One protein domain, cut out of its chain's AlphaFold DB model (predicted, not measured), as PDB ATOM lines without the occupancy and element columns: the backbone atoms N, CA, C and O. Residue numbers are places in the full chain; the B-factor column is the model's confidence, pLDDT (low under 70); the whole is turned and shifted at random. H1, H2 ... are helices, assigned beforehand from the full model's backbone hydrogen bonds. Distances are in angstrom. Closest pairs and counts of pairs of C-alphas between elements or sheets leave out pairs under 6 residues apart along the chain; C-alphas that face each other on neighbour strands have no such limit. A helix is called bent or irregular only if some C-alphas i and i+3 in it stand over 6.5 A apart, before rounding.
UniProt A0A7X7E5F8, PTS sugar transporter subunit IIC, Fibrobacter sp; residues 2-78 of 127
ATOM      1  N   ARG A   2     183.088-105.102 131.043       43.66
ATOM      2  CA  ARG A   2     183.184-103.896 131.888       43.66
ATOM      3  C   ARG A   2     184.309-103.026 131.340       43.66
ATOM      4  O   ARG A   2     185.396-102.981 131.896       43.66
ATOM      5  N   VAL A   3     184.049-102.416 130.188       52.50
ATOM      6  CA  VAL A   3     184.899-101.353 129.653       52.50
ATOM      7  C   VAL A   3     184.528-100.083 130.408       52.50
ATOM      8  O   VAL A   3     183.379 -99.647 130.359       52.50
ATOM      9  N   ILE A   4     185.482 -99.515 131.137       58.19
ATOM     10  CA  ILE A   4     185.283 -98.252 131.844       58.19
ATOM     11  C   ILE A   4     185.569 -97.144 130.828       58.19
ATOM     12  O   ILE A   4     186.720 -96.833 130.547       58.19
ATOM     13  N   LEU A   5     184.517 -96.579 130.231       60.03
ATOM     14  CA  LEU A   5     184.606 -95.608 129.128       60.03
ATOM     15  C   LEU A   5     185.114 -94.217 129.560       60.03
ATOM     16  O   LEU A   5     184.912 -93.251 128.843       60.03
ATOM     17  N   PHE A   6     185.736 -94.060 130.727       60.53
ATOM     18  CA  PHE A   6     185.869 -92.742 131.361       60.53
ATOM     19  C   PHE A   6     186.740 -91.745 130.580       60.53
ATOM     20  O   PHE A   6     186.393 -90.569 130.516       60.53
ATOM     21  N   ALA A   7     187.834 -92.203 129.964       65.12
ATOM     22  CA  ALA A   7     188.716 -91.343 129.170       65.12
ATOM     23  C   ALA A   7     188.160 -91.070 127.759       65.12
ATOM     24  O   ALA A   7     188.241 -89.952 127.258       65.12
ATOM     25  N   ASP A   8     187.517 -92.073 127.157       73.94
ATOM     26  CA  ASP A   8     187.204 -92.068 125.727       73.94
ATOM     27  C   ASP A   8     185.708 -91.855 125.419       73.94
ATOM     28  O   ASP A   8     185.322 -91.758 124.253       73.94
ATOM     29  N   LEU A   9     184.836 -91.712 126.432       80.44
ATOM     30  CA  LEU A   9     183.397 -91.456 126.229       80.44
ATOM     31  C   LEU A   9     183.152 -90.178 125.417       80.44
ATOM     32  O   LEU A   9     182.222 -90.119 124.612       80.44
ATOM     33  N   ALA A  10     184.015 -89.175 125.598       84.00
ATOM     34  CA  ALA A  10     183.948 -87.911 124.878       84.00
ATOM     35  C   ALA A  10     184.199 -88.059 123.367       84.00
ATOM     36  O   ALA A  10     183.804 -87.170 122.622       84.00
ATOM     37  N   ILE A  11     184.793 -89.166 122.900       86.44
ATOM     38  CA  ILE A  11     185.080 -89.422 121.477       86.44
ATOM     39  C   ILE A  11     183.820 -89.880 120.726       86.44
ATOM     40  O   ILE A  11     183.669 -89.610 119.534       86.44
ATOM     41  N   ILE A  12     182.870 -90.521 121.415       87.81
ATOM     42  CA  ILE A  12     181.660 -91.083 120.797       87.81
ATOM     43  C   ILE A  12     180.849 -90.021 120.019       87.81
ATOM     44  O   ILE A  12     180.531 -90.275 118.854       87.81
ATOM     45  N   PRO A  13     180.550 -88.824 120.572       88.38
ATOM     46  CA  PRO A  13     179.885 -87.762 119.819       88.38
ATOM     47  C   PRO A  13     180.639 -87.336 118.557       88.38
ATOM     48  O   PRO A  13     179.997 -87.068 117.544       88.38
ATOM     49  N   PHE A  14     181.978 -87.313 118.580       87.75
ATOM     50  CA  PHE A  14     182.777 -86.963 117.401       87.75
ATOM     51  C   PHE A  14     182.639 -88.013 116.297       87.75
ATOM     52  O   PHE A  14     182.392 -87.649 115.149       87.75
ATOM     53  N   VAL A  15     182.702 -89.304 116.638       86.94
ATOM     54  CA  VAL A  15     182.520 -90.404 115.671       86.94
ATOM     55  C   VAL A  15     181.148 -90.319 114.994       86.94
ATOM     56  O   VAL A  15     181.035 -90.452 113.774       86.94
ATOM     57  N   VAL A  16     180.096 -90.040 115.766       89.56
ATOM     58  CA  VAL A  16     178.739 -89.886 115.224       89.56
ATOM     59  C   VAL A  16     178.623 -88.611 114.378       89.56
ATOM     60  O   VAL A  16     178.050 -88.648 113.288       89.56
ATOM     61  N   ALA A  17     179.204 -87.493 114.820       89.50
ATOM     62  CA  ALA A  17     179.177 -86.226 114.087       89.50
ATOM     63  C   ALA A  17     179.913 -86.300 112.736       89.50
ATOM     64  O   ALA A  17     179.454 -85.697 111.766       89.50
ATOM     65  N   MET A  18     180.985 -87.091 112.622       88.19
ATOM     66  CA  MET A  18     181.681 -87.324 111.346       88.19
ATOM     67  C   MET A  18     180.794 -87.997 110.285       88.19
ATOM     68  O   MET A  18     181.046 -87.848 109.089       88.19
ATOM     69  N   CYS A  19     179.715 -88.676 110.685       87.88
ATOM     70  CA  CYS A  19     178.741 -89.244 109.751       87.88
ATOM     71  C   CYS A  19     177.788 -88.183 109.160       87.88
ATOM     72  O   CYS A  19     177.139 -88.437 108.142       87.88
ATOM     73  N   ALA A  20     177.682 -86.995 109.766       89.19
ATOM     74  CA  ALA A  20     176.764 -85.936 109.346       89.19
ATOM     75  C   ALA A  20     176.931 -85.453 107.891       89.19
ATOM     76  O   ALA A  20     175.913 -85.401 107.186       89.19
ATOM     77  N   PRO A  21     178.151 -85.141 107.397       86.88
ATOM     78  CA  PRO A  21     178.344 -84.734 106.004       86.88
ATOM     79  C   PRO A  21     177.960 -85.840 105.013       86.88
ATOM     80  O   PRO A  21     177.309 -85.563 104.006       86.88
ATOM     81  N   LEU A  22     178.270 -87.103 105.327       86.38
ATOM     82  CA  LEU A  22     177.940 -88.252 104.474       86.38
ATOM     83  C   LEU A  22     176.425 -88.467 104.352       86.38
ATOM     84  O   LEU A  22     175.915 -88.814 103.287       86.38
ATOM     85  N   MET A  23     175.691 -88.224 105.438       90.38
ATOM     86  CA  MET A  23     174.244 -88.439 105.513       90.38
ATOM     87  C   MET A  23     173.421 -87.196 105.149       90.38
ATOM     88  O   MET A  23     172.198 -87.205 105.324       90.38
ATOM     89  N   LYS A  24     174.069 -86.138 104.635       88.25
ATOM     90  CA  LYS A  24     173.435 -84.882 104.194       88.25
ATOM     91  C   LYS A  24     172.516 -84.266 105.264       88.25
ATOM     92  O   LYS A  24     171.430 -83.786 104.954       88.25
ATOM     93  N   GLY A  25     172.920 -84.343 106.536       83.44
ATOM     94  CA  GLY A  25     172.165 -83.779 107.663       83.44
ATOM     95  C   GLY A  25     170.954 -84.593 108.147       83.44
ATOM     96  O   GLY A  25     170.250 -84.145 109.050       83.44
ATOM     97  N   ASN A  26     170.691 -85.794 107.614       91.44
ATOM     98  CA  ASN A  26     169.606 -86.643 108.117       91.44
ATOM     99  C   ASN A  26     169.975 -87.288 109.466       91.44
ATOM    100  O   ASN A  26     170.708 -88.278 109.509       91.44
ATOM    101  N   VAL A  27     169.403 -86.769 110.555       90.88
ATOM    102  CA  VAL A  27     169.691 -87.192 111.939       90.88
ATOM    103  C   VAL A  27     169.470 -88.688 112.170       90.88
ATOM    104  O   VAL A  27     170.307 -89.340 112.786       90.88
ATOM    105  N   VAL A  28     168.388 -89.269 111.644       92.31
ATOM    106  CA  VAL A  28     168.090 -90.700 111.843       92.31
ATOM    107  C   VAL A  28     169.167 -91.569 111.196       92.31
ATOM    108  O   VAL A  28     169.673 -92.504 111.817       92.31
ATOM    109  N   ARG A  29     169.573 -91.233 109.967       91.44
ATOM    110  CA  ARG A  29     170.648 -91.953 109.267       91.44
ATOM    111  C   ARG A  29     171.993 -91.790 109.972       91.44
ATOM    112  O   ARG A  29     172.749 -92.753 110.034       91.44
ATOM    113  N   ILE A  30     172.263 -90.611 110.533       93.19
ATOM    114  CA  ILE A  30     173.477 -90.332 111.313       93.19
ATOM    115  C   ILE A  30     173.538 -91.216 112.557       93.19
ATOM    116  O   ILE A  30     174.566 -91.837 112.802       93.19
ATOM    117  N   ILE A  31     172.444 -91.319 113.315       91.88
ATOM    118  CA  ILE A  31     172.390 -92.151 114.525       91.88
ATOM    119  C   ILE A  31     172.609 -93.626 114.174       91.88
ATOM    120  O   ILE A  31     173.407 -94.294 114.825       91.88
ATOM    121  N   ILE A  32     171.944 -94.131 113.129       93.50
ATOM    122  CA  ILE A  32     172.091 -95.528 112.697       93.50
ATOM    123  C   ILE A  32     173.527 -95.802 112.230       93.50
ATOM    124  O   ILE A  32     174.138 -96.775 112.667       93.50
ATOM    125  N   ALA A  33     174.088 -94.942 111.379       93.25
ATOM    126  CA  ALA A  33     175.458 -95.088 110.891       93.25
ATOM    127  C   ALA A  33     176.487 -94.985 112.025       93.25
ATOM    128  O   ALA A  33     177.421 -95.784 112.088       93.25
ATOM    129  N   GLY A  34     176.284 -94.051 112.953       91.31
ATOM    130  CA  GLY A  34     177.094 -93.900 114.154       91.31
ATOM    131  C   GLY A  34     177.052 -95.148 115.034       91.31
ATOM    132  O   GLY A  34     178.102 -95.653 115.413       91.31
ATOM    133  N   LEU A  35     175.867 -95.707 115.289       92.25
ATOM    134  CA  LEU A  35     175.715 -96.945 116.060       92.25
ATOM    135  C   LEU A  35     176.448 -98.121 115.407       92.25
ATOM    136  O   LEU A  35     177.148 -98.862 116.094       92.25
ATOM    137  N   LEU A  36     176.322 -98.276 114.086       93.44
ATOM    138  CA  LEU A  36     177.037 -99.312 113.336       93.44
ATOM    139  C   LEU A  36     178.555 -99.115 113.418       93.44
ATOM    140  O   LEU A  36     179.286-100.067 113.682       93.44
ATOM    141  N   THR A  37     179.019 -97.876 113.260       91.62
ATOM    142  CA  THR A  37     180.444 -97.523 113.315       91.62
ATOM    143  C   THR A  37     181.024 -97.801 114.699       91.62
ATOM    144  O   THR A  37     182.071 -98.433 114.812       91.62
ATOM    145  N   LEU A  38     180.317 -97.407 115.761       91.00
ATOM    146  CA  LEU A  38     180.707 -97.696 117.138       91.00
ATOM    147  C   LEU A  38     180.684 -99.200 117.419       91.00
ATOM    148  O   LEU A  38     181.600 -99.703 118.055       91.00
ATOM    149  N   GLY A  39     179.676 -99.932 116.937       91.12
ATOM    150  CA  GLY A  39     179.586-101.382 117.115       91.12
ATOM    151  C   GLY A  39     180.776-102.123 116.500       91.12
ATOM    152  O   GLY A  39     181.390-102.962 117.161       91.12
ATOM    153  N   VAL A  40     181.146-101.767 115.268       91.56
ATOM    154  CA  VAL A  40     182.337-102.308 114.594       91.56
ATOM    155  C   VAL A  40     183.618-101.872 115.311       91.56
ATOM    156  O   VAL A  40     184.501-102.693 115.557       91.56
ATOM    157  N   GLY A  41     183.698-100.607 115.717       90.00
ATOM    158  CA  GLY A  41     184.835-100.083 116.465       90.00
ATOM    159  C   GLY A  41     185.055-100.804 117.794       90.00
ATOM    160  O   GLY A  41     186.165-101.244 118.084       90.00
ATOM    161  N   PHE A  42     183.995-101.035 118.574       88.25
ATOM    162  CA  PHE A  42     184.071-101.803 119.818       88.25
ATOM    163  C   PHE A  42     184.491-103.252 119.577       88.25
ATOM    164  O   PHE A  42     185.195-103.818 120.417       88.25
ATOM    165  N   TYR A  43     184.099-103.854 118.451       89.50
ATOM    166  CA  TYR A  43     184.573-105.184 118.076       89.50
ATOM    167  C   TYR A  43     186.092-105.197 117.856       89.50
ATOM    168  O   TYR A  43     186.777-106.034 118.450       89.50
ATOM    169  N   PHE A  44     186.640-104.255 117.082       89.81
ATOM    170  CA  PHE A  44     188.091-104.142 116.886       89.81
ATOM    171  C   PHE A  44     188.820-103.816 118.195       89.81
ATOM    172  O   PHE A  44     189.733-104.546 118.588       89.81
ATOM    173  N   GLY A  45     188.345-102.815 118.938       87.31
ATOM    174  CA  GLY A  45     188.948-102.384 120.198       87.31
ATOM    175  C   GLY A  45     188.972-103.487 121.255       87.31
ATOM    176  O   GLY A  45     189.984-103.677 121.923       87.31
ATOM    177  N   THR A  46     187.902-104.285 121.366       86.81
ATOM    178  CA  THR A  46     187.854-105.426 122.301       86.81
ATOM    179  C   THR A  46     188.875-106.497 121.934       86.81
ATOM    180  O   THR A  46     189.516-107.076 122.808       86.81
ATOM    181  N   ASN A  47     189.050-106.753 120.640       87.69
ATOM    182  CA  ASN A  47     190.014-107.732 120.155       87.69
ATOM    183  C   ASN A  47     191.468-107.292 120.342       87.69
ATOM    184  O   ASN A  47     192.340-108.150 120.430       87.69
ATOM    185  N   MET A  48     191.721-105.985 120.392       87.75
ATOM    186  CA  MET A  48     193.041-105.397 120.620       87.75
ATOM    187  C   MET A  48     193.273-105.012 122.089       87.75
ATOM    188  O   MET A  48     194.313-104.448 122.420       87.75
ATOM    189  N   ALA A  49     192.333-105.317 122.987       87.38
ATOM    190  CA  ALA A  49     192.393-104.898 124.385       87.38
ATOM    191  C   ALA A  49     193.659-105.385 125.105       87.38
ATOM    192  O   ALA A  49     194.245-104.657 125.902       87.38
ATOM    193  N   ASP A  50     194.120-106.600 124.805       87.62
ATOM    194  CA  ASP A  50     195.328-107.148 125.427       87.62
ATOM    195  C   ASP A  50     196.592-106.407 124.968       87.62
ATOM    196  O   ASP A  50     197.477-106.142 125.780       87.62
ATOM    197  N   LEU A  51     196.638-105.968 123.704       87.81
ATOM    198  CA  LEU A  51     197.722-105.134 123.181       87.81
ATOM    199  C   LEU A  51     197.799-103.800 123.936       87.81
ATOM    200  O   LEU A  51     198.864-103.429 124.431       87.81
ATOM    201  N   PHE A  52     196.667-103.101 124.068       86.75
ATOM    202  CA  PHE A  52     196.603-101.822 124.781       86.75
ATOM    203  C   PHE A  52     196.904-101.976 126.274       86.75
ATOM    204  O   PHE A  52     197.606-101.149 126.852       86.75
ATOM    205  N   THR A  53     196.423-103.053 126.893       87.06
ATOM    206  CA  THR A  53     196.687-103.342 128.308       87.06
ATOM    207  C   THR A  53     198.175-103.590 128.546       87.06
ATOM    208  O   THR A  53     198.758-102.990 129.445       87.06
ATOM    209  N   ASN A  54     198.821-104.400 127.704       87.00
ATOM    210  CA  ASN A  54     200.257-104.659 127.806       87.00
ATOM    211  C   ASN A  54     201.092-103.395 127.561       87.00
ATOM    212  O   ASN A  54     202.075-103.168 128.265       87.00
ATOM    213  N   ALA A  55     200.688-102.545 126.612       86.69
ATOM    214  CA  ALA A  55     201.346-101.262 126.368       86.69
ATOM    215  C   ALA A  55     201.232-100.314 127.576       86.69
ATOM    216  O   ALA A  55     202.216 -99.691 127.968       86.69
ATOM    217  N   ALA A  56     200.059-100.246 128.210       85.31
ATOM    218  CA  ALA A  56     199.850 -99.451 129.417       85.31
ATOM    219  C   ALA A  56     200.688 -99.962 130.603       85.31
ATOM    220  O   ALA A  56     201.308 -99.165 131.307       85.31
ATOM    221  N   LEU A  57     200.772-101.285 130.786       85.50
ATOM    222  CA  LEU A  57     201.640-101.898 131.797       85.50
ATOM    223  C   LEU A  57     203.118-101.578 131.539       85.50
ATOM    224  O   LEU A  57     203.827-101.191 132.465       85.50
ATOM    225  N   ALA A  58     203.572-101.667 130.285       87.38
ATOM    226  CA  ALA A  58     204.934-101.293 129.899       87.38
ATOM    227  C   ALA A  58     205.230 -99.800 130.137       87.38
ATOM    228  O   ALA A  58     206.360 -99.433 130.455       87.38
ATOM    229  N   ALA A  59     204.210 -98.944 130.040       86.69
ATOM    230  CA  ALA A  59     204.293 -97.521 130.354       86.69
ATOM    231  C   ALA A  59     204.182 -97.205 131.863       86.69
ATOM    232  O   ALA A  59     204.173 -96.033 132.234       86.69
ATOM    233  N   ASN A  60     204.107 -98.218 132.740       83.94
ATOM    234  CA  ASN A  60     203.856 -98.069 134.181       83.94
ATOM    235  C   ASN A  60     202.560 -97.302 134.503       83.94
ATOM    236  O   ASN A  60     202.458 -96.621 135.528       83.94
ATOM    237  N   PHE A  61     201.555 -97.404 133.633       81.31
ATOM    238  CA  PHE A  61     200.255 -96.795 133.868       81.31
ATOM    239  C   PHE A  61     199.526 -97.526 135.000       81.31
ATOM    240  O   PHE A  61     199.272 -98.730 134.925       81.31
ATOM    241  N   GLN A  62     199.161 -96.790 136.046       74.44
ATOM    242  CA  GLN A  62     198.371 -97.326 137.149       74.44
ATOM    243  C   GLN A  62     196.898 -97.351 136.743       74.44
ATOM    244  O   GLN A  62     196.211 -96.329 136.758       74.44
ATOM    245  N   ALA A  63     196.420 -98.528 136.346       68.38
ATOM    246  CA  ALA A  63     195.013 -98.712 136.038       68.38
ATOM    247  C   ALA A  63     194.156 -98.515 137.312       68.38
ATOM    248  O   ALA A  63     194.543 -98.997 138.379       68.38
ATOM    249  N   PRO A  64     192.994 -97.837 137.223       68.62
ATOM    250  CA  PRO A  64     192.068 -97.691 138.346       68.62
ATOM    251  C   PRO A  64     191.634 -99.049 138.914       68.62
ATOM    252  O   PRO A  64     191.520-100.029 138.173       68.62
ATOM    253  N   GLU A  65     191.338 -99.100 140.217       64.88
ATOM    254  CA  GLU A  65     190.907-100.330 140.889       64.88
ATOM    255  C   GLU A  65     189.720-100.990 140.158       64.88
ATOM    256  O   GLU A  65     188.676-100.378 139.924       64.88
ATOM    257  N   GLY A  66     189.892-102.257 139.768       66.31
ATOM    258  CA  GLY A  66     188.872-103.050 139.072       66.31
ATOM    259  C   GLY A  66     188.923-103.021 137.538       66.31
ATOM    260  O   GLY A  66     188.145-103.743 136.905       66.31
ATOM    261  N   ALA A  67     189.831-102.258 136.919       66.44
ATOM    262  CA  ALA A  67     190.071-102.315 135.475       66.44
ATOM    263  C   ALA A  67     190.993-103.498 135.116       66.44
ATOM    264  O   ALA A  67     192.159-103.521 135.494       66.44
ATOM    265  N   THR A  68     190.478-104.486 134.378       67.69
ATOM    266  CA  THR A  68     191.241-105.690 133.976       67.69
ATOM    267  C   THR A  68     191.728-105.662 132.531       67.69
ATOM    268  O   THR A  68     192.705-106.330 132.211       67.69
ATOM    269  N   LYS A  69     191.062-104.897 131.660       75.19
ATOM    270  CA  LYS A  69     191.467-104.675 130.269       75.19
ATOM    271  C   LYS A  69     191.247-103.216 129.890       75.19
ATOM    272  O   LYS A  69     190.203-102.644 130.209       75.19
ATOM    273  N   LEU A  70     192.220-102.645 129.196       79.00
ATOM    274  CA  LEU A  70     192.191-101.291 128.655       79.00
ATOM    275  C   LEU A  70     191.951-101.353 127.147       79.00
ATOM    276  O   LEU A  70     192.461-102.238 126.465       79.00
ATOM    277  N   ILE A  71     191.167-100.412 126.627       83.00
ATOM    278  CA  ILE A  71     190.973-100.209 125.188       83.00
ATOM    279  C   ILE A  71     191.107 -98.721 124.879       83.00
ATOM    280  O   ILE A  71     190.811 -97.897 125.742       83.00
ATOM    281  N   SER A  72     191.496 -98.393 123.648       83.56
ATOM    282  CA  SER A  72     191.417 -97.036 123.102       83.56
ATOM    283  C   SER A  72     190.340 -96.993 122.022       83.56
ATOM    284  O   SER A  72     190.355 -97.816 121.106       83.56
ATOM    285  N   ILE A  73     189.403 -96.053 122.117       84.00
ATOM    286  CA  ILE A  73     188.429 -95.774 121.055       84.00
ATOM    287  C   ILE A  73     189.120 -95.066 119.889       84.00
ATOM    288  O   ILE A  73     188.849 -95.405 118.741       84.00
ATOM    289  N   GLY A  74     190.025 -94.123 120.172       80.31
ATOM    290  CA  GLY A  74     190.732 -93.357 119.140       80.31
ATOM    291  C   GLY A  74     191.524 -94.247 118.179       80.31
ATOM    292  O   GLY A  74     191.297 -94.203 116.971       80.31
ATOM    293  N   ASP A  75     192.387 -95.108 118.721       81.69
ATOM    294  CA  ASP A  75     193.260 -95.961 117.903       81.69
ATOM    295  C   ASP A  75     192.675 -97.359 117.663       81.69
ATOM    296  O   ASP A  75     192.895 -97.972 116.618       81.69
ATOM    297  N   GLY A  76     191.907 -97.886 118.620       80.94
ATOM    298  CA  GLY A  76     191.385 -99.253 118.565       80.94
ATOM    299  C   GLY A  76     190.168 -99.437 117.660       80.94
ATOM    300  O   GLY A  76     189.797-100.576 117.390       80.94
ATOM    301  N   PHE A  77     189.539 -98.359 117.180       88.19
ATOM    302  CA  PHE A  77     188.392 -98.448 116.260       88.19
ATOM    303  C   PHE A  77     188.823 -98.507 114.788       88.19
ATOM    304  O   PHE A  77     187.990 -98.678 113.895       88.19
ATOM    305  N   LEU A  78     190.122 -98.381 114.522       89.19
ATOM    306  CA  LEU A  78     190.681 -98.398 113.182       89.19
ATOM    307  C   LEU A  78     190.855 -99.840 112.689       89.19
ATOM    308  O   LEU A  78     191.486-100.678 113.335       89.19
TER     309      LEU A  78
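What this domain is: This is residues 2 to 78 of the 127 residues of the protein "PTS sugar transporter subunit IIC" of Fibrobacter sp (UniProt A0A7X7E5F8). Two helices, H1 and H2, joined by a tight link, run opposite ways and cross at a steep tilt of 49 degrees, closest at Val 16 and Gly 34, and the short H4 packs on residues 41 to 45 of H2, with its Ile 73 close to, but not clearly touching, Ile 11 of H1. H3 carries the rod on past the end of H2, and the long link of residues 59 to 72 folds back from the end of H3 to H4. The printed part has 77 residues with four named helices, in the order H1, H2, H3, H4, and no named strand; the class is all helix. The whole is loose, with a radius of gyration of the C-alphas of 14.4 A, and a rod in outline, spanning 45 by 19 by 19 A.

How they stand to each other: Residues 2 to 10 come before H1, residues 11 to 22. H1 touches H2, residues 27 to 47, with the C-alphas of Val 16 and Gly 34 the closest, 4.5 A apart. The two run opposite ways at a steep tilt of 49 degrees. H2 and H3, residues 49 to 58, meet only through their link. H3 touches no helix, and H1 and H3 are apart. H2 touches H4, residues 73 to 76, with residues 41 to 45 alone; the closest C-alphas are those of Gly 45 and Gly 76, 4.3 A apart. H1 and H4 are close but not clearly touching, with the C-alphas of Ile 11 and Ile 73 the closest at 7.2 A. H3 and H4 are only just apart, their closest C-alphas 8.2 A from each other. In H2 and H3 every O i to N i+4 pair is within hydrogen-bond range; in H1 4 of 8 are, beside 7 of 9 O i to N i+3 pairs, and H4 is too short for an O i to N i+4 pair, while its one O i to N i+3 pair is not within range.

Where its parts are: H1 begins at C-alpha 11, (185.080, -89.422, 121.477), and is 18.5 A long from first to last C-alpha. It is irregular, but only just: C-alphas 18 and 21 are 6.8 A apart, and its line is a rough one. H2, the longest helix with 21 residues, measures 30.0 A from C-alpha 27 to C-alpha 47, the latter at (190.014, -107.732, 120.155). H3 measures 14.2 A and H4 5.2 A, ending at C-alpha 76, (191.385, -99.253, 118.565).

The domain as a whole: The two C-alphas farthest apart are those of Lys 24 and Asn 60, at 44.7 A. The printed part has no cut. The links H1 to H2 and H2 to H3 are tight, with 4 residues and 1 residue, and the link H3 to H4 is long, with 14. The mean pLDDT of the printed part is 83.2; residues 2 to 7 and 63 to 68 are under 70.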